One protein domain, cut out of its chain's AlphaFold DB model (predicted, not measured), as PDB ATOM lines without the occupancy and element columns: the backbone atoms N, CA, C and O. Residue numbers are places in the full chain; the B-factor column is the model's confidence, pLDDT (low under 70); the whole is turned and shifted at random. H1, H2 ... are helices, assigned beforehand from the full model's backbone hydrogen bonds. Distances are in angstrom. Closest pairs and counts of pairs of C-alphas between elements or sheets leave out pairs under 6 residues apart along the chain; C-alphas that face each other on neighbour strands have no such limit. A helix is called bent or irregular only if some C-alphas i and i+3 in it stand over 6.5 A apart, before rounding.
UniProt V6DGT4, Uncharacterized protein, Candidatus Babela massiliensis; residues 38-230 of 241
ATOM      1  N   ASP A  38       1.759 -50.943  16.056       71.19
ATOM      2  CA  ASP A  38       2.463 -49.931  15.258       71.19
ATOM      3  C   ASP A  38       1.871 -49.793  13.847       71.19
ATOM      4  O   ASP A  38       1.636 -48.685  13.356       71.19
ATOM      5  N   MET A  39       1.524 -50.917  13.210       77.81
ATOM      6  CA  MET A  39       0.842 -50.932  11.909       77.81
ATOM      7  C   MET A  39      -0.524 -50.237  11.959       77.81
ATOM      8  O   MET A  39      -0.869 -49.453  11.068       77.81
ATOM      9  N   LEU A  40      -1.321 -50.506  12.995       81.19
ATOM     10  CA  LEU A  40      -2.636 -49.886  13.147       81.19
ATOM     11  C   LEU A  40      -2.510 -48.386  13.458       81.19
ATOM     12  O   LEU A  40      -3.227 -47.574  12.866       81.19
ATOM     13  N   PHE A  41      -1.543 -48.012  14.298       77.38
ATOM     14  CA  PHE A  41      -1.189 -46.622  14.576       77.38
ATOM     15  C   PHE A  41      -0.787 -45.871  13.297       77.38
ATOM     16  O   PHE A  41      -1.263 -44.757  13.047       77.38
ATOM     17  N   TYR A  42       0.011 -46.494  12.423       76.25
ATOM     18  CA  TYR A  42       0.368 -45.929  11.120       76.25
ATOM     19  C   TYR A  42      -0.868 -45.675  10.244       76.25
ATOM     20  O   TYR A  42      -0.984 -44.619   9.607       76.25
ATOM     21  N   ILE A  43      -1.829 -46.603  10.225       83.19
ATOM     22  CA  ILE A  43      -3.093 -46.439   9.491       83.19
ATOM     23  C   ILE A  43      -3.892 -45.252  10.039       83.19
ATOM     24  O   ILE A  43      -4.374 -44.432   9.251       83.19
ATOM     25  N   HIS A  44      -3.997 -45.102  11.363       81.38
ATOM     26  CA  HIS A  44      -4.691 -43.966  11.986       81.38
ATOM     27  C   HIS A  44      -4.015 -42.630  11.681       81.38
ATOM     28  O   HIS A  44      -4.693 -41.670  11.306       81.38
ATOM     29  N   CYS A  45      -2.683 -42.569  11.743       76.25
ATOM     30  CA  CYS A  45      -1.921 -41.388  11.332       76.25
ATOM     31  C   CYS A  45      -2.232 -41.003   9.879       76.25
ATOM     32  O   CYS A  45      -2.449 -39.828   9.565       76.25
ATOM     33  N   ASN A  46      -2.325 -41.994   8.986       81.50
ATOM     34  CA  ASN A  46      -2.722 -41.767   7.600       81.50
ATOM     35  C   ASN A  46      -4.176 -41.290   7.471       81.50
ATOM     36  O   ASN A  46      -4.442 -40.438   6.627       81.50
ATOM     37  N   MET A  47      -5.115 -41.805   8.272       85.69
ATOM     38  CA  MET A  47      -6.508 -41.326   8.280       85.69
ATOM     39  C   MET A  47      -6.594 -39.851   8.667       85.69
ATOM     40  O   MET A  47      -7.239 -39.065   7.971       85.69
ATOM     41  N   ALA A  48      -5.911 -39.454   9.742       80.31
ATOM     42  CA  ALA A  48      -5.881 -38.063  10.183       80.31
ATOM     43  C   ALA A  48      -5.253 -37.149   9.121       80.31
ATOM     44  O   ALA A  48      -5.777 -36.075   8.817       80.31
ATOM     45  N   TRP A  49      -4.169 -37.607   8.492       78.31
ATOM     46  CA  TRP A  49      -3.545 -36.919   7.365       78.31
ATOM     47  C   TRP A  49      -4.500 -36.711   6.188       78.31
ATOM     48  O   TRP A  49      -4.606 -35.614   5.632       78.31
ATOM     49  N   ASP A  50      -5.195 -37.770   5.784       84.25
ATOM     50  CA  ASP A  50      -6.138 -37.713   4.678       84.25
ATOM     51  C   ASP A  50      -7.317 -36.803   4.983       84.25
ATOM     52  O   ASP A  50      -7.718 -36.043   4.103       84.25
ATOM     53  N   PHE A  51      -7.805 -36.795   6.222       83.75
ATOM     54  CA  PHE A  51      -8.837 -35.863   6.659       83.75
ATOM     55  C   PHE A  51      -8.391 -34.402   6.508       83.75
ATOM     56  O   PHE A  51      -9.107 -33.591   5.915       83.75
ATOM     57  N   LEU A  52      -7.177 -34.067   6.956       79.00
ATOM     58  CA  LEU A  52      -6.619 -32.723   6.774       79.00
ATOM     59  C   LEU A  52      -6.495 -32.353   5.290       79.00
ATOM     60  O   LEU A  52      -6.820 -31.230   4.906       79.00
ATOM     61  N   ASN A  53      -6.075 -33.290   4.440       79.75
ATOM     62  CA  ASN A  53      -5.985 -33.054   2.998       79.75
ATOM     63  C   ASN A  53      -7.349 -32.897   2.329       79.75
ATOM     64  O   ASN A  53      -7.489 -32.048   1.453       79.75
ATOM     65  N   ILE A  54      -8.369 -33.640   2.760       85.88
ATOM     66  CA  ILE A  54      -9.742 -33.468   2.272       85.88
ATOM     67  C   ILE A  54     -10.215 -32.034   2.531       85.88
ATOM     68  O   ILE A  54     -10.724 -31.384   1.618       85.88
ATOM     69  N   LEU A  55      -9.996 -31.503   3.740       82.31
ATOM     70  CA  LEU A  55     -10.380 -30.128   4.078       82.31
ATOM     71  C   LEU A  55      -9.678 -29.089   3.192       82.31
ATOM     72  O   LEU A  55     -10.304 -28.108   2.774       82.31
ATOM     73  N   LYS A  56      -8.398 -29.310   2.874       80.44
ATOM     74  CA  LYS A  56      -7.651 -28.469   1.927       80.44
ATOM     75  C   LYS A  56      -8.247 -28.546   0.526       80.44
ATOM     76  O   LYS A  56      -8.597 -27.529  -0.075       80.44
ATOM     77  N   ASP A  57      -8.377 -29.757  -0.000       85.81
ATOM     78  CA  ASP A  57      -8.720 -29.982  -1.397       85.81
ATOM     79  C   ASP A  57     -10.174 -29.634  -1.719       85.81
ATOM     80  O   ASP A  57     -10.426 -29.089  -2.795       85.81
ATOM     81  N   ILE A  58     -11.121 -29.837  -0.795       89.25
ATOM     82  CA  ILE A  58     -12.526 -29.443  -0.996       89.25
ATOM     83  C   ILE A  58     -12.644 -27.944  -1.267       89.25
ATOM     84  O   ILE A  58     -13.385 -27.537  -2.167       89.25
ATOM     85  N   ASN A  59     -11.910 -27.125  -0.510       84.56
ATOM     86  CA  ASN A  59     -11.942 -25.675  -0.668       84.56
ATOM     87  C   ASN A  59     -11.347 -25.242  -2.008       84.56
ATOM     88  O   ASN A  59     -11.938 -24.399  -2.678       84.56
ATOM     89  N   LYS A  60     -10.250 -25.872  -2.442       85.50
ATOM     90  CA  LYS A  60      -9.652 -25.616  -3.760       85.50
ATOM     91  C   LYS A  60     -10.599 -25.987  -4.895       85.50
ATOM     92  O   LYS A  60     -10.798 -25.205  -5.816       85.50
ATOM     93  N   ILE A  61     -11.228 -27.159  -4.818       90.38
ATOM     94  CA  ILE A  61     -12.185 -27.600  -5.840       90.38
ATOM     95  C   ILE A  61     -13.378 -26.636  -5.898       90.38
ATOM     96  O   ILE A  61     -13.815 -26.256  -6.984       90.38
ATOM     97  N   ARG A  62     -13.866 -26.171  -4.741       90.31
ATOM     98  CA  ARG A  62     -15.002 -25.243  -4.653       90.31
ATOM     99  C   ARG A  62     -14.754 -23.943  -5.416       90.31
ATOM    100  O   ARG A  62     -15.667 -23.464  -6.090       90.31
ATOM    101  N   VAL A  63     -13.545 -23.389  -5.317       90.00
ATOM    102  CA  VAL A  63     -13.198 -22.071  -5.882       90.00
ATOM    103  C   VAL A  63     -12.783 -22.117  -7.356       90.00
ATOM    104  O   VAL A  63     -12.617 -21.062  -7.963       90.00
ATOM    105  N   LEU A  64     -12.676 -23.304  -7.969       89.06
ATOM    106  CA  LEU A  64     -12.426 -23.428  -9.411       89.06
ATOM    107  C   LEU A  64     -13.478 -22.648 -10.214       89.06
ATOM    108  O   LEU A  64     -14.669 -22.737  -9.927       89.06
ATOM    109  N   GLY A  65     -13.060 -21.886 -11.222       87.75
ATOM    110  CA  GLY A  65     -13.998 -21.112 -12.045       87.75
ATOM    111  C   GLY A  65     -14.699 -19.967 -11.300       87.75
ATOM    112  O   GLY A  65     -15.696 -19.442 -11.783       87.75
ATOM    113  N   SER A  66     -14.229 -19.596 -10.102       90.19
ATOM    114  CA  SER A  66     -14.739 -18.433  -9.372       90.19
ATOM    115  C   SER A  66     -14.404 -17.142 -10.119       90.19
ATOM    116  O   SER A  66     -13.284 -16.975 -10.604       90.19
ATOM    117  N   SER A  67     -15.358 -16.216 -10.162       90.62
ATOM    118  CA  SER A  67     -15.159 -14.832 -10.611       90.62
ATOM    119  C   SER A  67     -14.762 -13.887  -9.471       90.62
ATOM    120  O   SER A  67     -14.566 -12.699  -9.700       90.62
ATOM    121  N   ASP A  68     -14.673 -14.392  -8.238       91.94
ATOM    122  CA  ASP A  68     -14.196 -13.654  -7.070       91.94
ATOM    123  C   ASP A  68     -12.738 -14.022  -6.762       91.94
ATOM    124  O   ASP A  68     -12.428 -15.172  -6.414       91.94
ATOM    125  N   SER A  69     -11.853 -13.029  -6.871       89.75
ATOM    126  CA  SER A  69     -10.419 -13.158  -6.602       89.75
ATOM    127  C   SER A  69     -10.133 -13.444  -5.131       89.75
ATOM    128  O   SER A  69      -9.201 -14.192  -4.822       89.75
ATOM    129  N   LYS A  70     -10.960 -12.931  -4.210       89.44
ATOM    130  CA  LYS A  70     -10.808 -13.170  -2.772       89.44
ATOM    131  C   LYS A  70     -11.084 -14.630  -2.436       89.44
ATOM    132  O   LYS A  70     -10.333 -15.233  -1.673       89.44
ATOM    133  N   SER A  71     -12.109 -15.227  -3.041       87.62
ATOM    134  CA  SER A  71     -12.391 -16.659  -2.922       87.62
ATOM    135  C   SER A  71     -11.249 -17.525  -3.460       87.62
ATOM    136  O   SER A  71     -10.851 -18.471  -2.780       87.62
ATOM    137  N   ILE A  72     -10.675 -17.184  -4.621       86.06
ATOM    138  CA  ILE A  72      -9.518 -17.901  -5.193       86.06
ATOM    139  C   ILE A  72      -8.304 -17.801  -4.261       86.06
ATOM    140  O   ILE A  72      -7.718 -18.821  -3.900       86.06
ATOM    141  N   SER A  73      -7.976 -16.588  -3.807       85.81
ATOM    142  CA  SER A  73      -6.856 -16.344  -2.893       85.81
ATOM    143  C   SER A  73      -7.020 -17.111  -1.580       85.81
ATOM    144  O   SER A  73      -6.136 -17.878  -1.209       85.81
ATOM    145  N   ASN A  74      -8.191 -17.026  -0.937       82.62
ATOM    146  CA  ASN A  74      -8.488 -17.751   0.303       82.62
ATOM    147  C   ASN A  74      -8.362 -19.276   0.145       82.62
ATOM    148  O   ASN A  74      -7.917 -19.959   1.070       82.62
ATOM    149  N   GLY A  75      -8.762 -19.816  -1.012       81.19
ATOM    150  CA  GLY A  75      -8.592 -21.233  -1.336       81.19
ATOM    151  C   GLY A  75      -7.120 -21.653  -1.396       81.19
ATOM    152  O   GLY A  75      -6.787 -22.752  -0.953       81.19
ATOM    153  N   ALA A  76      -6.242 -20.770  -1.878       77.38
ATOM    154  CA  ALA A  76      -4.797 -20.981  -1.891       77.38
ATOM    155  C   ALA A  76      -4.162 -20.788  -0.499       77.38
ATOM    156  O   ALA A  76      -3.379 -21.631  -0.081       77.38
ATOM    157  N   THR A  77      -4.540 -19.761   0.274       72.12
ATOM    158  CA  THR A  77      -3.926 -19.471   1.592       72.12
ATOM    159  C   THR A  77      -4.237 -20.524   2.663       72.12
ATOM    160  O   THR A  77      -3.466 -20.715   3.604       72.12
ATOM    161  N   LEU A  78      -5.380 -21.214   2.564       65.94
ATOM    162  CA  LEU A  78      -5.714 -22.321   3.469       65.94
ATOM    163  C   LEU A  78      -4.690 -23.468   3.357       65.94
ATOM    164  O   LEU A  78      -4.428 -24.158   4.344       65.94
ATOM    165  N   GLU A  79      -4.092 -23.641   2.174       64.06
ATOM    166  CA  GLU A  79      -3.024 -24.610   1.949       64.06
ATOM    167  C   GLU A  79      -1.803 -24.293   2.802       64.06
ATOM    168  O   GLU A  79      -1.325 -25.181   3.499       64.06
ATOM    169  N   ASP A  80      -1.356 -23.036   2.803       62.25
ATOM    170  CA  ASP A  80      -0.147 -22.597   3.508       62.25
ATOM    171  C   ASP A  80      -0.248 -22.808   5.025       62.25
ATOM    172  O   ASP A  80       0.734 -23.100   5.700       62.25
ATOM    173  N   ARG A  81      -1.455 -22.700   5.589       62.81
ATOM    174  CA  ARG A  81      -1.673 -22.931   7.028       62.81
ATOM    175  C   ARG A  81      -1.687 -24.409   7.379       62.81
ATOM    176  O   ARG A  81      -1.169 -24.814   8.416       62.81
ATOM    177  N   LEU A  82      -2.308 -25.224   6.530       61.69
ATOM    178  CA  LEU A  82      -2.416 -26.656   6.775       61.69
ATOM    179  C   LEU A  82      -1.187 -27.427   6.267       61.69
ATOM    180  O   LEU A  82      -1.026 -28.592   6.628       61.69
ATOM    181  N   SER A  83      -0.325 -26.826   5.441       60.44
ATOM    182  CA  SER A  83       0.962 -27.382   5.002       60.44
ATOM    183  C   SER A  83       1.962 -27.478   6.161       60.44
ATOM    184  O   SER A  83       2.698 -28.453   6.227       60.44
ATOM    185  N   GLY A  84       1.918 -26.570   7.146       57.19
ATOM    186  CA  GLY A  84       2.759 -26.645   8.353       57.19
ATOM    187  C   GLY A  84       2.445 -27.849   9.255       57.19
ATOM    188  O   GLY A  84       3.337 -28.604   9.630       57.19
ATOM    189  N   VAL A  85       1.162 -28.104   9.534       57.84
ATOM    190  CA  VAL A  85       0.709 -29.324  10.250       57.84
ATOM    191  C   VAL A  85       1.040 -30.578   9.442       57.84
ATOM    192  O   VAL A  85       1.364 -31.639   9.972       57.84
ATOM    193  N   SER A  86       0.975 -30.424   8.125       58.22
ATOM    194  CA  SER A  86       1.274 -31.469   7.174       58.22
ATOM    195  C   SER A  86       2.788 -31.791   7.154       58.22
ATOM    196  O   SER A  86       3.196 -32.946   7.128       58.22
ATOM    197  N   ALA A  87       3.666 -30.810   7.327       57.69
ATOM    198  CA  ALA A  87       5.095 -31.065   7.486       57.69
ATOM    199  C   ALA A  87       5.409 -31.881   8.758       57.69
ATOM    200  O   ALA A  87       6.204 -32.816   8.691       57.69
ATOM    201  N   LEU A  88       4.741 -31.601   9.886       58.06
ATOM    202  CA  LEU A  88       4.944 -32.336  11.145       58.06
ATOM    203  C   LEU A  88       4.523 -33.809  11.048       58.06
ATOM    204  O   LEU A  88       5.284 -34.696  11.429       58.06
ATOM    205  N   ILE A  89       3.338 -34.088  10.493       58.59
ATOM    206  CA  ILE A  89       2.866 -35.472  10.317       58.59
ATOM    207  C   ILE A  89       3.706 -36.200   9.249       58.59
ATOM    208  O   ILE A  89       3.994 -37.384   9.410       58.59
ATOM    209  N   SER A  90       4.164 -35.514   8.193       58.81
ATOM    210  CA  SER A  90       5.135 -36.085   7.245       58.81
ATOM    211  C   SER A  90       6.455 -36.438   7.926       58.81
ATOM    212  O   SER A  90       6.973 -37.521   7.683       58.81
ATOM    213  N   GLY A  91       6.967 -35.576   8.809       57.16
ATOM    214  CA  GLY A  91       8.169 -35.843   9.600       57.16
ATOM    215  C   GLY A  91       8.024 -37.084  10.481       57.16
ATOM    216  O   GLY A  91       8.894 -37.948  10.456       57.16
ATOM    217  N   ALA A  92       6.890 -37.235  11.172       59.66
ATOM    218  CA  ALA A  92       6.590 -38.436  11.956       59.66
ATOM    219  C   ALA A  92       6.529 -39.704  11.085       59.66
ATOM    220  O   ALA A  92       7.075 -40.737  11.453       59.66
ATOM    221  N   ARG A  93       5.920 -39.628   9.894       60.12
ATOM    222  CA  ARG A  93       5.844 -40.763   8.956       60.12
ATOM    223  C   ARG A  93       7.196 -41.143   8.372       60.12
ATOM    224  O   ARG A  93       7.464 -42.328   8.221       60.12
ATOM    225  N   ILE A  94       8.016 -40.151   8.037       61.06
ATOM    226  CA  ILE A  94       9.399 -40.353   7.605       61.06
ATOM    227  C   ILE A  94      10.162 -41.029   8.743       61.06
ATOM    228  O   ILE A  94      10.768 -42.060   8.513       61.06
ATOM    229  N   HIS A  95      10.060 -40.533   9.976       60.72
ATOM    230  CA  HIS A  95      10.733 -41.143  11.122       60.72
ATOM    231  C   HIS A  95      10.327 -42.610  11.341       60.72
ATOM    232  O   HIS A  95      11.205 -43.452  11.474       60.72
ATOM    233  N   ILE A  96       9.029 -42.931  11.284       61.66
ATOM    234  CA  ILE A  96       8.532 -44.316  11.375       61.66
ATOM    235  C   ILE A  96       9.098 -45.176  10.231       61.66
ATOM    236  O   ILE A  96       9.663 -46.231  10.478       61.66
ATOM    237  N   LEU A  97       9.040 -44.691   8.984       56.81
ATOM    238  CA  LEU A  97       9.578 -45.410   7.819       56.81
ATOM    239  C   LEU A  97      11.097 -45.622   7.887       56.81
ATOM    240  O   LEU A  97      11.579 -46.654   7.430       56.81
ATOM    241  N   PHE A  98      11.847 -44.648   8.413       58.50
ATOM    242  CA  PHE A  98      13.301 -44.727   8.553       58.50
ATOM    243  C   PHE A  98      13.720 -45.625   9.727       58.50
ATOM    244  O   PHE A  98      14.708 -46.342   9.605       58.50
ATOM    245  N   ASN A  99      12.963 -45.644  10.829       56.84
ATOM    246  CA  ASN A  99      13.203 -46.568  11.943       56.84
ATOM    247  C   ASN A  99      12.923 -48.030  11.557       56.84
ATOM    248  O   ASN A  99      13.539 -48.934  12.109       56.84
ATOM    249  N   ASP A 100      12.059 -48.252  10.566       54.00
ATOM    250  CA  ASP A 100      11.738 -49.572  10.022       54.00
ATOM    251  C   ASP A 100      12.617 -49.968   8.814       54.00
ATOM    252  O   ASP A 100      12.303 -50.950   8.134       54.00
ATOM    253  N   ILE A 101      13.717 -49.249   8.521       49.16
ATOM    254  CA  ILE A 101      14.582 -49.504   7.346       49.16
ATOM    255  C   ILE A 101      15.127 -50.929   7.301       49.16
ATOM    256  O   ILE A 101      15.140 -51.539   6.231       49.16
ATOM    257  N   ASP A 102      15.486 -51.503   8.445       47.38
ATOM    258  CA  ASP A 102      15.983 -52.881   8.497       47.38
ATOM    259  C   ASP A 102      14.887 -53.916   8.154       47.38
ATOM    260  O   ASP A 102      15.187 -55.063   7.832       47.38
ATOM    261  N   SER A 103      13.609 -53.505   8.121       50.03
ATOM    262  CA  SER A 103      12.457 -54.296   7.655       50.03
ATOM    263  C   SER A 103      12.018 -53.987   6.210       50.03
ATOM    264  O   SER A 103      11.028 -54.548   5.722       50.03
ATOM    265  N   ILE A 104      12.714 -53.083   5.503       47.56
ATOM    266  CA  ILE A 104      12.372 -52.667   4.128       47.56
ATOM    267  C   ILE A 104      12.600 -53.779   3.109       47.56
ATOM    268  O   ILE A 104      11.894 -53.808   2.099       47.56
ATOM    269  N   PHE A 105      13.491 -54.729   3.378       48.84
ATOM    270  CA  PHE A 105      13.657 -55.917   2.543       48.84
ATOM    271  C   PHE A 105      12.541 -56.934   2.826       48.84
ATOM    272  O   PHE A 105      12.760 -57.994   3.400       48.84
ATOM    273  N   SER A 106      11.314 -56.580   2.438       57.81
ATOM    274  CA  SER A 106      10.244 -57.555   2.216       57.81
ATOM    275  C   SER A 106      10.525 -58.292   0.907       57.81
ATOM    276  O   SER A 106      10.869 -57.659  -0.093       57.81
ATOM    277  N   ASP A 107      10.303 -59.608   0.877       60.91
ATOM    278  CA  ASP A 107      10.344 -60.398  -0.364       60.91
ATOM    279  C   ASP A 107       9.321 -59.888  -1.402       60.91
ATOM    280  O   ASP A 107       9.442 -60.113  -2.610       60.91
ATOM    281  N   ASN A 108       8.293 -59.158  -0.953       69.31
ATOM    282  CA  ASN A 108       7.255 -58.619  -1.812       69.31
ATOM    283  C   ASN A 108       7.680 -57.292  -2.468       69.31
ATOM    284  O   ASN A 108       7.523 -56.203  -1.910       69.31
ATOM    285  N   LYS A 109       8.111 -57.375  -3.732       75.19
ATOM    286  CA  LYS A 109       8.498 -56.217  -4.567       75.19
ATOM    287  C   LYS A 109       7.474 -55.069  -4.598       75.19
ATOM    288  O   LYS A 109       7.860 -53.912  -4.749       75.19
ATOM    289  N   TYR A 110       6.176 -55.360  -4.465       74.06
ATOM    290  CA  TYR A 110       5.127 -54.334  -4.487       74.06
ATOM    291  C   TYR A 110       5.088 -53.522  -3.191       74.06
ATOM    292  O   TYR A 110       4.819 -52.323  -3.225       74.06
ATOM    293  N   VAL A 111       5.405 -54.157  -2.062       76.00
ATOM    294  CA  VAL A 111       5.503 -53.511  -0.748       76.00
ATOM    295  C   VAL A 111       6.722 -52.595  -0.709       76.00
ATOM    296  O   VAL A 111       6.607 -51.439  -0.307       76.00
ATOM    297  N   VAL A 112       7.860 -53.061  -1.231       71.31
ATOM    298  CA  VAL A 112       9.073 -52.238  -1.373       71.31
ATOM    299  C   VAL A 112       8.796 -51.002  -2.233       71.31
ATOM    300  O   VAL A 112       9.066 -49.876  -1.815       71.31
ATOM    301  N   PHE A 113       8.183 -51.186  -3.407       72.38
ATOM    302  CA  PHE A 113       7.796 -50.072  -4.276       72.38
ATOM    303  C   PHE A 113       6.838 -49.094  -3.580       72.38
ATOM    304  O   PHE A 113       7.031 -47.882  -3.643       72.38
ATOM    305  N   SER A 114       5.831 -49.614  -2.878       77.88
ATOM    306  CA  SER A 114       4.881 -48.823  -2.092       77.88
ATOM    307  C   SER A 114       5.586 -47.927  -1.066       77.88
ATOM    308  O   SER A 114       5.360 -46.714  -1.011       77.88
ATOM    309  N   ARG A 115       6.525 -48.489  -0.302       76.62
ATOM    310  CA  ARG A 115       7.300 -47.746   0.702       76.62
ATOM    311  C   ARG A 115       8.134 -46.630   0.073       76.62
ATOM    312  O   ARG A 115       8.120 -45.511   0.581       76.62
ATOM    313  N   ILE A 116       8.753 -46.881  -1.083       74.62
ATOM    314  CA  ILE A 116       9.475 -45.854  -1.856       74.62
ATOM    315  C   ILE A 116       8.530 -44.721  -2.283       74.62
ATOM    316  O   ILE A 116       8.834 -43.545  -2.077       74.62
ATOM    317  N   ILE A 117       7.356 -45.042  -2.834       74.25
ATOM    318  CA  ILE A 117       6.365 -44.023  -3.218       74.25
ATOM    319  C   ILE A 117       5.898 -43.210  -2.007       74.25
ATOM    320  O   ILE A 117       5.757 -41.989  -2.107       74.25
ATOM    321  N   ASN A 118       5.690 -43.853  -0.858       71.81
ATOM    322  CA  ASN A 118       5.272 -43.176   0.369       71.81
ATOM    323  C   ASN A 118       6.326 -42.184   0.888       71.81
ATOM    324  O   ASN A 118       5.946 -41.189   1.506       71.81
ATOM    325  N   LEU A 119       7.612 -42.407   0.595       70.94
ATOM    326  CA  LEU A 119       8.706 -41.473   0.888       70.94
ATOM    327  C   LEU A 119       8.779 -40.314  -0.116       70.94
ATOM    328  O   LEU A 119       9.033 -39.173   0.268       70.94
ATOM    329  N   ILE A 120       8.535 -40.585  -1.399       69.38
ATOM    330  CA  ILE A 120       8.641 -39.579  -2.468       69.38
ATOM    331  C   ILE A 120       7.432 -38.638  -2.488       69.38
ATOM    332  O   ILE A 120       7.571 -37.449  -2.777       69.38
ATOM    333  N   TYR A 121       6.232 -39.135  -2.183       73.44
ATOM    334  CA  TYR A 121       5.004 -38.347  -2.298       73.44
ATOM    335  C   TYR A 121       5.005 -37.052  -1.450       73.44
ATOM    336  O   TYR A 121       4.646 -36.003  -1.989       73.44
ATOM    337  N   PRO A 122       5.465 -37.045  -0.182       67.38
ATOM    338  CA  PRO A 122       5.646 -35.803   0.573       67.38
ATOM    339  C   PRO A 122       6.552 -34.775  -0.122       67.38
ATOM    340  O   PRO A 122       6.286 -33.577  -0.041       67.38
ATOM    341  N   LEU A 123       7.590 -35.218  -0.844       67.31
ATOM    342  CA  LEU A 123       8.458 -34.326  -1.622       67.31
ATOM    343  C   LEU A 123       7.715 -33.742  -2.829       67.31
ATOM    344  O   LEU A 123       7.870 -32.562  -3.138       67.31
ATOM    345  N   PHE A 124       6.855 -34.533  -3.480       68.19
ATOM    346  CA  PHE A 124       5.985 -34.036  -4.548       68.19
ATOM    347  C   PHE A 124       5.061 -32.911  -4.065       68.19
ATOM    348  O   PHE A 124       4.898 -31.904  -4.759       68.19
ATOM    349  N   ASP A 125       4.507 -33.029  -2.856       66.50
ATOM    350  CA  ASP A 125       3.666 -31.978  -2.272       66.50
ATOM    351  C   ASP A 125       4.435 -30.649  -2.117       66.50
ATOM    352  O   ASP A 125       3.867 -29.592  -2.410       66.50
ATOM    353  N   ILE A 126       5.737 -30.681  -1.803       64.81
ATOM    354  CA  ILE A 126       6.596 -29.480  -1.776       64.81
ATOM    355  C   ILE A 126       6.682 -28.832  -3.165       64.81
ATOM    356  O   ILE A 126       6.513 -27.619  -3.292       64.81
ATOM    357  N   PHE A 127       6.866 -29.617  -4.232       65.38
ATOM    358  CA  PHE A 127       6.905 -29.078  -5.598       65.38
ATOM    359  C   PHE A 127       5.585 -28.403  -6.009       65.38
ATOM    360  O   PHE A 127       5.592 -27.438  -6.780       65.38
ATOM    361  N   THR A 128       4.445 -28.844  -5.467       68.81
ATOM    362  CA  THR A 128       3.146 -28.213  -5.761       68.81
ATOM    363  C   THR A 128       2.951 -26.842  -5.103       68.81
ATOM    364  O   THR A 128       2.112 -26.067  -5.572       68.81
ATOM    365  N   ILE A 129       3.761 -26.478  -4.100       71.94
ATOM    366  CA  ILE A 129       3.706 -25.164  -3.432       71.94
ATOM    367  C   ILE A 129       3.945 -24.031  -4.434       71.94
ATOM    368  O   ILE A 129       3.228 -23.033  -4.425       71.94
ATOM    369  N   HIS A 130       4.895 -24.198  -5.359       74.38
ATOM    370  CA  HIS A 130       5.178 -23.175  -6.368       74.38
ATOM    371  C   HIS A 130       3.938 -22.840  -7.214       74.38
ATOM    372  O   HIS A 130       3.655 -21.672  -7.482       74.38
ATOM    373  N   LYS A 131       3.150 -23.859  -7.578       77.75
ATOM    374  CA  LYS A 131       1.895 -23.683  -8.321       77.75
ATOM    375  C   LYS A 131       0.815 -22.997  -7.493       77.75
ATOM    376  O   LYS A 131       0.046 -22.208  -8.034       77.75
ATOM    377  N   HIS A 132       0.783 -23.236  -6.188       76.00
ATOM    378  CA  HIS A 132      -0.119 -22.525  -5.284       76.00
ATOM    379  C   HIS A 132       0.233 -21.042  -5.150       76.00
ATOM    380  O   HIS A 132      -0.656 -20.196  -5.246       76.00
ATOM    381  N   ILE A 133       1.521 -20.715  -5.042       79.75
ATOM    382  CA  ILE A 133       1.998 -19.326  -5.057       79.75
ATOM    383  C   ILE A 133       1.643 -18.649  -6.388       79.75
ATOM    384  O   ILE A 133       1.235 -17.488  -6.402       79.75
ATOM    385  N   GLU A 134       1.767 -19.361  -7.510       81.94
ATOM    386  CA  GLU A 134       1.384 -18.863  -8.834       81.94
ATOM    387  C   GLU A 134      -0.112 -18.513  -8.905       81.94
ATOM    388  O   GLU A 134      -0.456 -17.433  -9.387       81.94
ATOM    389  N   VAL A 135      -0.995 -19.371  -8.382       82.38
ATOM    390  CA  VAL A 135      -2.441 -19.094  -8.289       82.38
ATOM    391  C   VAL A 135      -2.712 -17.887  -7.393       82.38
ATOM    392  O   VAL A 135      -3.459 -16.994  -7.786       82.38
ATOM    393  N   LEU A 136      -2.071 -17.812  -6.224       84.81
ATOM    394  CA  LEU A 136      -2.260 -16.714  -5.275       84.81
ATOM    395  C   LEU A 136      -1.851 -15.361  -5.877       84.81
ATOM    396  O   LEU A 136      -2.613 -14.399  -5.801       84.81
ATOM    397  N   LYS A 137      -0.696 -15.297  -6.552       85.88
ATOM    398  CA  LYS A 137      -0.214 -14.081  -7.237       85.88
ATOM    399  C   LYS A 137      -1.109 -13.643  -8.396       85.88
ATOM    400  O   LYS A 137      -1.122 -12.467  -8.739       85.88
ATOM    401  N   ASN A 138      -1.822 -14.577  -9.022       86.81
ATOM    402  CA  ASN A 138      -2.624 -14.321 -10.218       86.81
ATOM    403  C   ASN A 138      -4.138 -14.379  -9.971       86.81
ATOM    404  O   ASN A 138      -4.900 -14.364 -10.938       86.81
ATOM    405  N   ALA A 139      -4.585 -14.424  -8.715       87.44
ATOM    406  CA  ALA A 139      -5.989 -14.636  -8.366       87.44
ATOM    407  C   ALA A 139      -6.939 -13.637  -9.051       87.44
ATOM    408  O   ALA A 139      -7.999 -14.031  -9.530       87.44
ATOM    409  N   GLU A 140      -6.544 -12.365  -9.160       87.62
ATOM    410  CA  GLU A 140      -7.319 -11.333  -9.862       87.62
ATOM    411  C   GLU A 140      -7.433 -11.596 -11.364       87.62
ATOM    412  O   GLU A 140      -8.527 -11.546 -11.919       87.62
ATOM    413  N   LYS A 141      -6.322 -11.941 -12.027       87.00
ATOM    414  CA  LYS A 141      -6.323 -12.246 -13.465       87.00
ATOM    415  C   LYS A 141      -7.167 -13.482 -13.772       87.00
ATOM    416  O   LYS A 141      -7.917 -13.482 -14.743       87.00
ATOM    417  N   ILE A 142      -7.071 -14.509 -12.926       86.75
ATOM    418  CA  ILE A 142      -7.867 -15.738 -13.037       86.75
ATOM    419  C   ILE A 142      -9.358 -15.427 -12.836       86.75
ATOM    420  O   ILE A 142     -10.186 -15.891 -13.618       86.75
ATOM    421  N   ALA A 143      -9.704 -14.617 -11.830       89.12
ATOM    422  CA  ALA A 143     -11.081 -14.205 -11.559       89.12
ATOM    423  C   ALA A 143     -11.695 -13.440 -12.738       89.12
ATOM    424  O   ALA A 143     -12.792 -13.781 -13.188       89.12
ATOM    425  N   SER A 144     -10.968 -12.454 -13.273       89.31
ATOM    426  CA  SER A 144     -11.388 -11.687 -14.447       89.31
ATOM    427  C   SER A 144     -11.568 -12.593 -15.661       89.31
ATOM    428  O   SER A 144     -12.628 -12.580 -16.272       89.31
ATOM    429  N   TYR A 145     -10.596 -13.458 -15.959       87.88
ATOM    430  CA  TYR A 145     -10.712 -14.420 -17.057       87.88
ATOM    431  C   TYR A 145     -11.943 -15.331 -16.913       87.88
ATOM    432  O   TYR A 145     -12.689 -15.511 -17.875       87.88
ATOM    433  N   ASN A 146     -12.202 -15.876 -15.720       89.25
ATOM    434  CA  ASN A 146     -13.367 -16.735 -15.478       89.25
ATOM    435  C   ASN A 146     -14.693 -15.987 -15.657       89.25
ATOM    436  O   ASN A 146     -15.645 -16.569 -16.176       89.25
ATOM    437  N   LYS A 147     -14.751 -14.719 -15.228       89.50
ATOM    438  CA  LYS A 147     -15.928 -13.857 -15.383       89.50
ATOM    439  C   LYS A 147     -16.222 -13.595 -16.858       89.50
ATOM    440  O   LYS A 147     -17.339 -13.819 -17.304       89.50
ATOM    441  N   GLU A 148     -15.209 -13.183 -17.607       86.81
ATOM    442  CA  GLU A 148     -15.331 -12.782 -19.016       86.81
ATOM    443  C   GLU A 148     -15.641 -13.979 -19.927       86.81
ATOM    444  O   GLU A 148     -16.379 -13.865 -20.900       86.81
ATOM    445  N   THR A 149     -15.144 -15.166 -19.575       84.56
ATOM    446  CA  THR A 149     -15.398 -16.405 -20.330       84.56
ATOM    447  C   THR A 149     -16.563 -17.244 -19.791       84.56
ATOM    448  O   THR A 149     -16.803 -18.342 -20.296       84.56
ATOM    449  N   ASN A 150     -17.294 -16.770 -18.771       85.81
ATOM    450  CA  ASN A 150     -18.373 -17.507 -18.091       85.81
ATOM    451  C   ASN A 150     -17.976 -18.937 -17.661       85.81
ATOM    452  O   ASN A 150     -18.741 -19.904 -17.753       85.81
ATOM    453  N   ARG A 151     -16.743 -19.095 -17.178       83.62
ATOM    454  CA  ARG A 151     -16.118 -20.399 -16.946       83.62
ATOM    455  C   ARG A 151     -16.473 -20.972 -15.574       83.62
ATOM    456  O   ARG A 151     -15.694 -20.890 -14.632       83.62
ATOM    457  N   SER A 152     -17.621 -21.636 -15.463       80.38
ATOM    458  CA  SER A 152     -18.110 -22.200 -14.186       80.38
ATOM    459  C   SER A 152     -17.365 -23.454 -13.689       80.38
ATOM    460  O   SER A 152     -17.414 -23.782 -12.501       80.38
ATOM    461  N   LEU A 153     -16.690 -24.185 -14.591       88.44
ATOM    462  CA  LEU A 153     -15.956 -25.438 -14.329       88.44
ATOM    463  C   LEU A 153     -16.744 -26.512 -13.552       88.44
ATOM    464  O   LEU A 153     -16.144 -27.387 -12.928       88.44
ATOM    465  N   LEU A 154     -18.078 -26.503 -13.609       90.75
ATOM    466  CA  LEU A 154     -18.927 -27.365 -12.777       90.75
ATOM    467  C   LEU A 154     -18.645 -28.864 -12.982       90.75
ATOM    468  O   LEU A 154     -18.457 -29.596 -12.011       90.75
ATOM    469  N   LYS A 155     -18.512 -29.310 -14.240       90.62
ATOM    470  CA  LYS A 155     -18.139 -30.699 -14.569       90.62
ATOM    471  C   LYS A 155     -16.771 -31.072 -13.990       90.62
ATOM    472  O   LYS A 155     -16.614 -32.148 -13.421       90.62
ATOM    473  N   THR A 156     -15.794 -30.169 -14.086       91.25
ATOM    474  CA  THR A 156     -14.461 -30.368 -13.504       91.25
ATOM    475  C   THR A 156     -14.542 -30.492 -11.988       91.25
ATOM    476  O   THR A 156     -13.923 -31.396 -11.435       91.25
ATOM    477  N   LYS A 157     -15.335 -29.652 -11.309       93.56
ATOM    478  CA  LYS A 157     -15.542 -29.757  -9.855       93.56
ATOM    479  C   LYS A 157     -16.104 -31.117  -9.467       93.56
ATOM    480  O   LYS A 157     -15.558 -31.760  -8.578       93.56
ATOM    481  N   PHE A 158     -17.149 -31.565 -10.160       93.81
ATOM    482  CA  PHE A 158     -17.780 -32.854  -9.894       93.81
ATOM    483  C   PHE A 158     -16.789 -34.017 -10.033       93.81
ATOM    484  O   PHE A 158     -16.656 -34.822  -9.114       93.81
ATOM    485  N   ILE A 159     -16.029 -34.056 -11.134       93.06
ATOM    486  CA  ILE A 159     -14.996 -35.081 -11.359       93.06
ATOM    487  C   ILE A 159     -13.937 -35.032 -10.254       93.06
ATOM    488  O   ILE A 159     -13.547 -36.068  -9.729       93.06
ATOM    489  N   GLN A 160     -13.486 -33.837  -9.872       93.75
ATOM    490  CA  GLN A 160     -12.468 -33.659  -8.839       93.75
ATOM    491  C   GLN A 160     -12.954 -34.107  -7.454       93.75
ATOM    492  O   GLN A 160     -12.182 -34.725  -6.724       93.75
ATOM    493  N   TYR A 161     -14.217 -33.843  -7.101       94.38
ATOM    494  CA  TYR A 161     -14.815 -34.338  -5.860       94.38
ATOM    495  C   TYR A 161     -14.943 -35.860  -5.861       94.38
ATOM    496  O   TYR A 161     -14.477 -36.495  -4.920       94.38
ATOM    497  N   GLY A 162     -15.507 -36.446  -6.923       92.69
ATOM    498  CA  GLY A 162     -15.631 -37.901  -7.039       92.69
ATOM    499  C   GLY A 162     -14.272 -38.597  -6.965       92.69
ATOM    500  O   GLY A 162     -14.107 -39.559  -6.216       92.69
ATOM    501  N   TRP A 163     -13.272 -38.050  -7.663       94.50
ATOM    502  CA  TRP A 163     -11.898 -38.542  -7.611       94.50
ATOM    503  C   TRP A 163     -11.330 -38.473  -6.192       94.50
ATOM    504  O   TRP A 163     -10.826 -39.480  -5.697       94.50
ATOM    505  N   LEU A 164     -11.437 -37.319  -5.520       93.06
ATOM    506  CA  LEU A 164     -10.955 -37.139  -4.149       93.06
ATOM    507  C   LEU A 164     -11.599 -38.156  -3.198       93.06
ATOM    508  O   LEU A 164     -10.892 -38.799  -2.428       93.06
ATOM    509  N   THR A 165     -12.917 -38.350  -3.276       91.62
ATOM    510  CA  THR A 165     -13.641 -39.312  -2.435       91.62
ATOM    511  C   THR A 165     -13.136 -40.737  -2.638       91.62
ATOM    512  O   THR A 165     -12.797 -41.406  -1.662       91.62
ATOM    513  N   VAL A 166     -13.038 -41.198  -3.889       92.12
ATOM    514  CA  VAL A 166     -12.577 -42.562  -4.191       92.12
ATOM    515  C   VAL A 166     -11.134 -42.760  -3.724       92.12
ATOM    516  O   VAL A 166     -10.856 -43.723  -3.010       92.12
ATOM    517  N   ASN A 167     -10.233 -41.824  -4.043       92.94
ATOM    518  CA  ASN A 167      -8.827 -41.905  -3.638       92.94
ATOM    519  C   ASN A 167      -8.654 -41.956  -2.120       92.94
ATOM    520  O   ASN A 167      -7.785 -42.663  -1.623       92.94
ATOM    521  N   LYS A 168      -9.445 -41.185  -1.371       91.25
ATOM    522  CA  LYS A 168      -9.299 -41.112   0.085       91.25
ATOM    523  C   LYS A 168      -9.928 -42.298   0.800       91.25
ATOM    524  O   LYS A 168      -9.439 -42.666   1.853       91.25
ATOM    525  N   LEU A 169     -10.963 -42.927   0.247       92.69
ATOM    526  CA  LEU A 169     -11.611 -44.077   0.886       92.69
ATOM    527  C   LEU A 169     -10.973 -45.422   0.520       92.69
ATOM    528  O   LEU A 169     -10.960 -46.327   1.356       92.69
ATOM    529  N   ALA A 170     -10.431 -45.567  -0.693       94.94
ATOM    530  CA  ALA A 170      -9.961 -46.853  -1.216       94.94
ATOM    531  C   ALA A 170      -8.975 -47.609  -0.297       94.94
ATOM    532  O   ALA A 170      -9.223 -48.794  -0.059       94.94
ATOM    533  N   PRO A 171      -7.925 -46.987   0.283       94.62
ATOM    534  CA  PRO A 171      -6.969 -47.703   1.132       94.62
ATOM    535  C   PRO A 171      -7.637 -48.314   2.362       94.62
ATOM    536  O   PRO A 171      -7.329 -49.438   2.747       94.62
ATOM    537  N   TYR A 172      -8.598 -47.601   2.948       94.00
ATOM    538  CA  TYR A 172      -9.288 -48.026   4.163       94.00
ATOM    539  C   TYR A 172     -10.364 -49.071   3.885       94.00
ATOM    540  O   TYR A 172     -10.536 -49.992   4.678       94.00
ATOM    541  N   LEU A 173     -11.064 -48.961   2.754       94.00
ATOM    542  CA  LEU A 173     -12.045 -49.962   2.335       94.00
ATOM    543  C   LEU A 173     -11.370 -51.288   1.973       94.00
ATOM    544  O   LEU A 173     -11.838 -52.337   2.412       94.00
ATOM    545  N   LEU A 174     -10.258 -51.254   1.231       94.19
ATOM    546  CA  LEU A 174      -9.507 -52.466   0.888       94.19
ATOM    547  C   LEU A 174      -8.822 -53.080   2.110       94.19
ATOM    548  O   LEU A 174      -8.842 -54.300   2.262       94.19
ATOM    549  N   PHE A 175      -8.306 -52.257   3.025       93.00
ATOM    550  CA  PHE A 175      -7.837 -52.727   4.327       93.00
ATOM    551  C   PHE A 175      -8.947 -53.431   5.113       93.00
ATOM    552  O   PHE A 175      -8.777 -54.569   5.548       93.00
ATOM    553  N   ALA A 176     -10.107 -52.785   5.254       91.44
ATOM    554  CA  ALA A 176     -11.245 -53.333   5.980       91.44
ATOM    555  C   ALA A 176     -11.731 -54.652   5.369       91.44
ATOM    556  O   ALA A 176     -11.987 -55.625   6.082       91.44
ATOM    557  N   TRP A 177     -11.818 -54.708   4.041       92.25
ATOM    558  CA  TRP A 177     -12.195 -55.922   3.332       92.25
ATOM    559  C   TRP A 177     -11.161 -57.039   3.505       92.25
ATOM    560  O   TRP A 177     -11.542 -58.189   3.737       92.25
ATOM    561  N   SER A 178      -9.869 -56.703   3.472       91.12
ATOM    562  CA  SER A 178      -8.786 -57.657   3.711       91.12
ATOM    563  C   SER A 178      -8.839 -58.239   5.123       91.12
ATOM    564  O   SER A 178      -8.839 -59.459   5.273       91.12
ATOM    565  N   ARG A 179      -9.005 -57.398   6.154       89.44
ATOM    566  CA  ARG A 179      -9.163 -57.862   7.544       89.44
ATOM    567  C   ARG A 179     -10.396 -58.736   7.722       89.44
ATOM    568  O   ARG A 179     -10.327 -59.780   8.362       89.44
ATOM    569  N   LYS A 180     -11.526 -58.362   7.119       89.31
ATOM    570  CA  LYS A 180     -12.740 -59.187   7.172       89.31
ATOM    571  C   LYS A 180     -12.520 -60.563   6.536       89.31
ATOM    572  O   LYS A 180     -13.002 -61.552   7.070       89.31
ATOM    573  N   SER A 181     -11.798 -60.623   5.419       87.31
ATOM    574  CA  SER A 181     -11.610 -61.864   4.656       87.31
ATOM    575  C   SER A 181     -10.525 -62.771   5.242       87.31
ATOM    576  O   SER A 181     -10.692 -63.985   5.244       87.31
ATOM    577  N   ASN A 182      -9.427 -62.198   5.741       84.25
ATOM    578  CA  ASN A 182      -8.263 -62.953   6.217       84.25
ATOM    579  C   ASN A 182      -8.263 -63.185   7.735       84.25
ATOM    580  O   ASN A 182      -7.657 -64.143   8.197       84.25
ATOM    581  N   GLU A 183      -8.906 -62.308   8.512       83.94
ATOM    582  CA  GLU A 183      -8.838 -62.310   9.984       83.94
ATOM    583  C   GLU A 183     -10.225 -62.486  10.628       83.94
ATOM    584  O   GLU A 183     -10.335 -62.589  11.846       83.94
ATOM    585  N   ASN A 184     -11.293 -62.522   9.818       84.81
ATOM    586  CA  ASN A 184     -12.688 -62.680  10.246       84.81
ATOM    587  C   ASN A 184     -13.116 -61.697  11.357       84.81
ATOM    588  O   ASN A 184     -13.852 -62.034  12.287       84.81
ATOM    589  N   ILE A 185     -12.640 -60.452  11.273       84.19
ATOM    590  CA  ILE A 185     -12.930 -59.408  12.260       84.19
ATOM    591  C   ILE A 185     -14.236 -58.681  11.918       84.19
ATOM    592  O   ILE A 185     -14.500 -58.319  10.770       84.19
ATOM    593  N   ASN A 186     -15.049 -58.418  12.946       83.94
ATOM    594  CA  ASN A 186     -16.264 -57.611  12.825       83.94
ATOM    595  C   ASN A 186     -15.933 -56.183  12.350       83.94
ATOM    596  O   ASN A 186     -14.993 -55.565  12.848       83.94
ATOM    597  N   PHE A 187     -16.750 -55.627  11.454       77.31
ATOM    598  CA  PHE A 187     -16.558 -54.314  10.834       77.31
ATOM    599  C   PHE A 187     -16.270 -53.189  11.841       77.31
ATOM    600  O   PHE A 187     -15.354 -52.394  11.639       77.31
ATOM    601  N   PHE A 188     -16.980 -53.167  12.974       77.38
ATOM    602  CA  PHE A 188     -16.794 -52.160  14.029       77.38
ATOM    603  C   PHE A 188     -15.441 -52.241  14.755       77.38
ATOM    604  O   PHE A 188     -15.021 -51.271  15.387       77.38
ATOM    605  N   ASN A 189     -14.756 -53.381  14.655       80.69
ATOM    606  CA  ASN A 189     -13.492 -53.655  15.333       80.69
ATOM    607  C   ASN A 189     -12.270 -53.537  14.407       80.69
ATOM    608  O   ASN A 189     -11.148 -53.509  14.909       80.69
ATOM    609  N   ILE A 190     -12.472 -53.406  13.088       83.62
ATOM    610  CA  ILE A 190     -11.414 -53.362  12.057       83.62
ATOM    611  C   ILE A 190     -10.343 -52.306  12.342       83.62
ATOM    612  O   ILE A 190      -9.171 -52.533  12.060       83.62
ATOM    613  N   PHE A 191     -10.732 -51.160  12.899       84.81
ATOM    614  CA  PHE A 191      -9.814 -50.058  13.195       84.81
ATOM    615  C   PHE A 191      -9.496 -49.909  14.687       84.81
ATOM    616  O   PHE A 191      -8.847 -48.939  15.059       84.81
ATOM    617  N   LYS A 192      -9.972 -50.825  15.541       81.81
ATOM    618  CA  LYS A 192      -9.806 -50.748  17.004       81.81
ATOM    619  C   LYS A 192      -8.912 -51.849  17.558       81.81
ATOM    620  O   LYS A 192      -8.148 -51.599  18.477       81.81
ATOM    621  N   LYS A 193      -9.027 -53.065  17.023       79.38
ATOM    622  CA  LYS A 193      -8.271 -54.220  17.513       79.38
ATOM    623  C   LYS A 193      -6.995 -54.407  16.700       79.38
ATOM    624  O   LYS A 193      -7.079 -54.667  15.501       79.38
ATOM    625  N   SER A 194      -5.836 -54.285  17.340       74.81
ATOM    626  CA  SER A 194      -4.539 -54.658  16.756       74.81
ATOM    627  C   SER A 194      -4.323 -56.174  16.771       74.81
ATOM    628  O   SER A 194      -3.708 -56.706  15.853       74.81
ATOM    629  N   GLU A 195      -4.920 -56.872  17.745       68.00
ATOM    630  CA  GLU A 195      -4.921 -58.335  17.846       68.00
ATOM    631  C   GLU A 195      -5.284 -58.983  16.499       68.00
ATOM    632  O   GLU A 195      -6.291 -58.633  15.873       68.00
ATOM    633  N   ASN A 196      -4.457 -59.936  16.066       67.75
ATOM    634  CA  ASN A 196      -4.586 -60.682  14.811       67.75
ATOM    635  C   ASN A 196      -4.441 -59.862  13.519       67.75
ATOM    636  O   ASN A 196      -4.770 -60.389  12.456       67.75
ATOM    637  N   LEU A 197      -3.951 -58.614  13.562       76.44
ATOM    638  CA  LEU A 197      -3.647 -57.879  12.332       76.44
ATOM    639  C   LEU A 197      -2.562 -58.617  11.542       76.44
ATOM    640  O   LEU A 197      -1.401 -58.686  11.945       76.44
ATOM    641  N   ASN A 198      -2.952 -59.159  10.394       78.94
ATOM    642  CA  ASN A 198      -2.061 -59.898   9.524       78.94
ATOM    643  C   ASN A 198      -1.252 -58.917   8.668       78.94
ATOM    644  O   ASN A 198      -1.799 -57.953   8.119       78.94
ATOM    645  N   LEU A 199       0.036 -59.218   8.479       79.25
ATOM    646  CA  LEU A 199       0.924 -58.487   7.580       79.25
ATOM    647  C   LEU A 199       0.293 -58.293   6.192       79.25
ATOM    648  O   LEU A 199       0.333 -57.194   5.656       79.25
ATOM    649  N   LYS A 200      -0.402 -59.301   5.651       83.19
ATOM    650  CA  LYS A 200      -1.063 -59.211   4.338       83.19
ATOM    651  C   LYS A 200      -2.125 -58.105   4.264       83.19
ATOM    652  O   LYS A 200      -2.264 -57.441   3.237       83.19
ATOM    653  N   SER A 201      -2.893 -57.898   5.335       86.69
ATOM    654  CA  SER A 201      -3.893 -56.824   5.404       86.69
ATOM    655  C   SER A 201      -3.229 -55.454   5.416       86.69
ATOM    656  O   SER A 201      -3.683 -54.543   4.722       86.69
ATOM    657  N   TYR A 202      -2.129 -55.333   6.156       84.94
ATOM    658  CA  TYR A 202      -1.318 -54.125   6.195       84.94
ATOM    659  C   TYR A 202      -0.633 -53.835   4.847       84.94
ATOM    660  O   TYR A 202      -0.723 -52.719   4.344       84.94
ATOM    661  N   GLU A 203      -0.060 -54.839   4.184       84.50
ATOM    662  CA  GLU A 203       0.559 -54.694   2.859       84.50
ATOM    663  C   GLU A 203      -0.445 -54.221   1.796       84.50
ATOM    664  O   GLU A 203      -0.127 -53.355   0.978       84.50
ATOM    665  N   ILE A 204      -1.684 -54.733   1.822       89.00
ATOM    666  CA  ILE A 204      -2.762 -54.258   0.935       89.00
ATOM    667  C   ILE A 204      -3.055 -52.776   1.185       89.00
ATOM    668  O   ILE A 204      -3.248 -52.021   0.225       89.00
ATOM    669  N   PHE A 205      -3.073 -52.347   2.449       90.81
ATOM    670  CA  PHE A 205      -3.212 -50.935   2.791       90.81
ATOM    671  C   PHE A 205      -2.052 -50.110   2.226       90.81
ATOM    672  O   PHE A 205      -2.315 -49.123   1.538       90.81
ATOM    673  N   GLU A 206      -0.802 -50.523   2.464       85.31
ATOM    674  CA  GLU A 206       0.394 -49.822   1.983       85.31
ATOM    675  C   GLU A 206       0.341 -49.640   0.456       85.31
ATOM    676  O   GLU A 206       0.365 -48.509  -0.037       85.31
ATOM    677  N   ILE A 207       0.161 -50.737  -0.287       86.50
ATOM    678  CA  ILE A 207       0.129 -50.735  -1.757       86.50
ATOM    679  C   ILE A 207      -0.994 -49.841  -2.281       86.50
ATOM    680  O   ILE A 207      -0.774 -48.995  -3.154       86.50
ATOM    681  N   THR A 208      -2.204 -49.993  -1.739       92.19
ATOM    682  CA  THR A 208      -3.344 -49.170  -2.160       92.19
ATOM    683  C   THR A 208      -3.073 -47.701  -1.866       92.19
ATOM    684  O   THR A 208      -3.364 -46.837  -2.695       92.19
ATOM    685  N   LYS A 209      -2.469 -47.393  -0.716       89.81
ATOM    686  CA  LYS A 209      -2.144 -46.023  -0.339       89.81
ATOM    687  C   LYS A 209      -1.180 -45.385  -1.334       89.81
ATOM    688  O   LYS A 209      -1.447 -44.275  -1.801       89.81
ATOM    689  N   SER A 210      -0.138 -46.092  -1.748       86.12
ATOM    690  CA  SER A 210       0.801 -45.597  -2.758       86.12
ATOM    691  C   SER A 210       0.153 -45.381  -4.123       86.12
ATOM    692  O   SER A 210       0.413 -44.367  -4.772       86.12
ATOM    693  N   LEU A 211      -0.761 -46.261  -4.544       88.75
ATOM    694  CA  LEU A 211      -1.541 -46.045  -5.768       88.75
ATOM    695  C   LEU A 211      -2.398 -44.778  -5.672       88.75
ATOM    696  O   LEU A 211      -2.447 -43.988  -6.618       88.75
ATOM    697  N   THR A 212      -3.020 -44.529  -4.515       91.62
ATOM    698  CA  THR A 212      -3.788 -43.293  -4.307       91.62
ATOM    699  C   THR A 212      -2.903 -42.055  -4.332       91.62
ATOM    700  O   THR A 212      -3.347 -41.030  -4.830       91.62
ATOM    701  N   TYR A 213      -1.647 -42.134  -3.890       86.75
ATOM    702  CA  TYR A 213      -0.685 -41.034  -4.010       86.75
ATOM    703  C   TYR A 213      -0.319 -40.707  -5.454       86.75
ATOM    704  O   TYR A 213      -0.353 -39.538  -5.840       86.75
ATOM    705  N   ILE A 214      -0.046 -41.718  -6.277       84.12
ATOM    706  CA  ILE A 214       0.207 -41.521  -7.714       84.12
ATOM    707  C   ILE A 214      -1.024 -40.896  -8.384       84.12
ATOM    708  O   ILE A 214      -0.930 -39.888  -9.087       84.12
ATOM    709  N   SER A 215      -2.199 -41.463  -8.111       90.62
ATOM    710  CA  SER A 215      -3.488 -40.963  -8.590       90.62
ATOM    711  C   SER A 215      -3.743 -39.510  -8.156       90.62
ATOM    712  O   SER A 215      -4.212 -38.685  -8.939       90.62
ATOM    713  N   GLU A 216      -3.390 -39.161  -6.919       87.88
ATOM    714  CA  GLU A 216      -3.555 -37.820  -6.361       87.88
ATOM    715  C   GLU A 216      -2.626 -36.791  -7.015       87.88
ATOM    716  O   GLU A 216      -3.053 -35.671  -7.306       87.88
ATOM    717  N   ALA A 217      -1.381 -37.172  -7.310       85.06
ATOM    718  CA  ALA A 217      -0.446 -36.327  -8.047       85.06
ATOM    719  C   ALA A 217      -0.996 -35.968  -9.440       85.06
ATOM    720  O   ALA A 217      -1.009 -34.792  -9.824       85.06
ATOM    721  N   LEU A 218      -1.541 -36.956 -10.160       86.56
ATOM    722  CA  LEU A 218      -2.198 -36.751 -11.456       86.56
ATOM    723  C   LEU A 218      -3.431 -35.847 -11.333       86.56
ATOM    724  O   LEU A 218      -3.584 -34.889 -12.099       86.56
ATOM    725  N   ARG A 219      -4.288 -36.094 -10.334       90.06
ATOM    726  CA  ARG A 219      -5.475 -35.273 -10.062       90.06
ATOM    727  C   ARG A 219      -5.100 -33.808  -9.828       90.06
ATOM    728  O   ARG A 219      -5.710 -32.920 -10.432       90.06
ATOM    729  N   LYS A 220      -4.097 -33.549  -8.978       87.69
ATOM    730  CA  LYS A 220      -3.592 -32.199  -8.677       87.69
ATOM    731  C   LYS A 220      -3.051 -31.519  -9.932       87.69
ATOM    732  O   LYS A 220      -3.406 -30.369 -10.180       87.69
ATOM    733  N   HIS A 221      -2.265 -32.223 -10.748       85.69
ATOM    734  CA  HIS A 221      -1.758 -31.695 -12.018       85.69
ATOM    735  C   HIS A 221      -2.900 -31.250 -12.949       85.69
ATOM    736  O   HIS A 221      -2.916 -30.111 -13.422       85.69
ATOM    737  N   MET A 222      -3.907 -32.107 -13.143       86.25
ATOM    738  CA  MET A 222      -5.074 -31.792 -13.975       86.25
ATOM    739  C   MET A 222      -5.910 -30.643 -13.403       86.25
ATOM    740  O   MET A 222      -6.390 -29.798 -14.162       86.25
ATOM    741  N   ARG A 223      -6.053 -30.564 -12.072       88.88
ATOM    742  CA  ARG A 223      -6.708 -29.431 -11.407       88.88
ATOM    743  C   ARG A 223      -5.975 -28.130 -11.703       88.88
ATOM    744  O   ARG A 223      -6.629 -27.186 -12.118       88.88
ATOM    745  N   PHE A 224      -4.654 -28.077 -11.528       85.62
ATOM    746  CA  PHE A 224      -3.879 -26.862 -11.796       85.62
ATOM    747  C   PHE A 224      -3.990 -26.419 -13.252       85.62
ATOM    748  O   PHE A 224      -4.167 -25.234 -13.517       85.62
ATOM    749  N   LYS A 225      -3.951 -27.362 -14.202       84.88
ATOM    750  CA  LYS A 225      -4.183 -27.063 -15.621       84.88
ATOM    751  C   LYS A 225      -5.565 -26.440 -15.844       84.88
ATOM    752  O   LYS A 225      -5.687 -25.462 -16.574       84.88
ATOM    753  N   ALA A 226      -6.599 -26.977 -15.196       83.44
ATOM    754  CA  ALA A 226      -7.944 -26.415 -15.271       83.44
ATOM    755  C   ALA A 226      -8.044 -25.039 -14.591       83.44
ATOM    756  O   ALA A 226      -8.640 -24.134 -15.162       83.44
ATOM    757  N   GLU A 227      -7.459 -24.875 -13.407       81.38
ATOM    758  CA  GLU A 227      -7.500 -23.653 -12.599       81.38
ATOM    759  C   GLU A 227      -6.811 -22.479 -13.289       81.38
ATOM    760  O   GLU A 227      -7.405 -21.411 -13.406       81.38
ATOM    761  N   LEU A 228      -5.602 -22.703 -13.804       81.00
ATOM    762  CA  LEU A 228      -4.867 -21.699 -14.560       81.00
ATOM    763  C   LEU A 228      -5.594 -21.413 -15.885       81.00
ATOM    764  O   LEU A 228      -5.923 -20.268 -16.175       81.00
ATOM    765  N   GLY A 229      -5.932 -22.436 -16.677       72.31
ATOM    766  CA  GLY A 229      -6.405 -22.201 -18.048       72.31
ATOM    767  C   GLY A 229      -5.407 -21.357 -18.858       72.31
ATOM    768  O   GLY A 229      -4.225 -21.287 -18.516       72.31
ATOM    769  N   ASP A 230      -5.887 -20.667 -19.894       70.44
ATOM    770  CA  ASP A 230      -5.045 -19.831 -20.767       70.44
ATOM    771  C   ASP A 230      -4.966 -18.364 -20.312       70.44
ATOM    772  O   ASP A 230      -4.673 -17.467 -21.102       70.44
TER     773      ASP A 230
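What this domain is: This is residues 38 to 230 of the 241 residues of an uncharacterized protein of Candidatus Babela massiliensis (UniProt V6DGT4). Five long helices, H1, H2, H3, H5 and H6, stand side by side in an elongated bundle, their contacts running round from H1 to H2, H3, H6, H5a and back to H1. Short H4 crosses one end, and the long loop of residues 184 to 198 lies at the other. The bundle, H1, H2, H3, H5a and H6, is up and down, each running against the one before it. The printed part has 193 residues, with six named helices in the order H1 to H6 and no named strand; the class is all helix. It is compact, with a radius of gyration of the C-alphas of 18.8 A, and spans 59 by 31 by 26 A.

Where its parts are: H1, residues 38 to 63, begins at C-alpha 38 (2.463, -49.931, 15.258) and is 38.3 A long. H2, residues 69 to 99, is 44.9 A long with a kink of 39 degrees near residue 85. H3, residues 109 to 137, is 43.1 A long with a kink of 33 degrees near residue 121; it is neither bent nor irregular, but only just: C-alphas 119 and 122 are 6.5 A apart. H4 is residues 139 to 148. H5, residues 154 to 183, was assigned as one helix by its hydrogen bonds but is bent, C-alphas 168 and 171 being 7.1 A apart; its arms are H5a, residues 154 to 168, and H5b, residues 171 to 183. H6, residues 199 to 228, is 43.3 A long and ends at C-alpha 228 (-4.867, -21.699, -14.560).

How they stand to each other: H1 and H2 form a hairpin; they touch, closest at the C-alphas of Lys 60 and Gly 75, 5.1 A apart. H2 and H3 form another, at a shallow tilt of 27 degrees, closest at the C-alphas of Ser 73 and Leu 136, 5.2 A. H3 touches H6 the same way at 24 degrees, a shallow tilt, closest at the C-alphas of Ser 114 and Ile 207, 5.1 A. H6 touches H5a with residues 212 to 226 alone, closest at the C-alphas of Asn 167 and Thr 212, 5.3 A. H5b and H6 are a hairpin, H6 touching with residues 200 to 212 alone, closest at the C-alphas of Pro 171 and Thr 208, 5.1 A. H1 touches H5a with residues 50 to 62 alone, closest at the C-alphas of Ile 61 and Lys 157, 5.7 A. H2 touches H4 with residues 69 to 73 alone at a steep tilt of 52 degrees, closest at the C-alphas of Ser 69 and Glu 140, 4.9 A. H1 and H3 are apart. Every O i to N i+4 pair is within hydrogen-bond range in H4, H5a, H5b and H6; the counts are 21 of 22 in H1, 23 of 27 in H2 and 20 of 25 in H3.

The domain as a whole: The two C-alphas farthest apart, those of Glu 148 and Asn 196, are 59.6 A apart. The printed part has no cut, and the link H5 to H6 is long. Mean pLDDT of the printed part is 79.5; residues 78 to 108, 120, 122 to 128 and 195 to 196 are under 70.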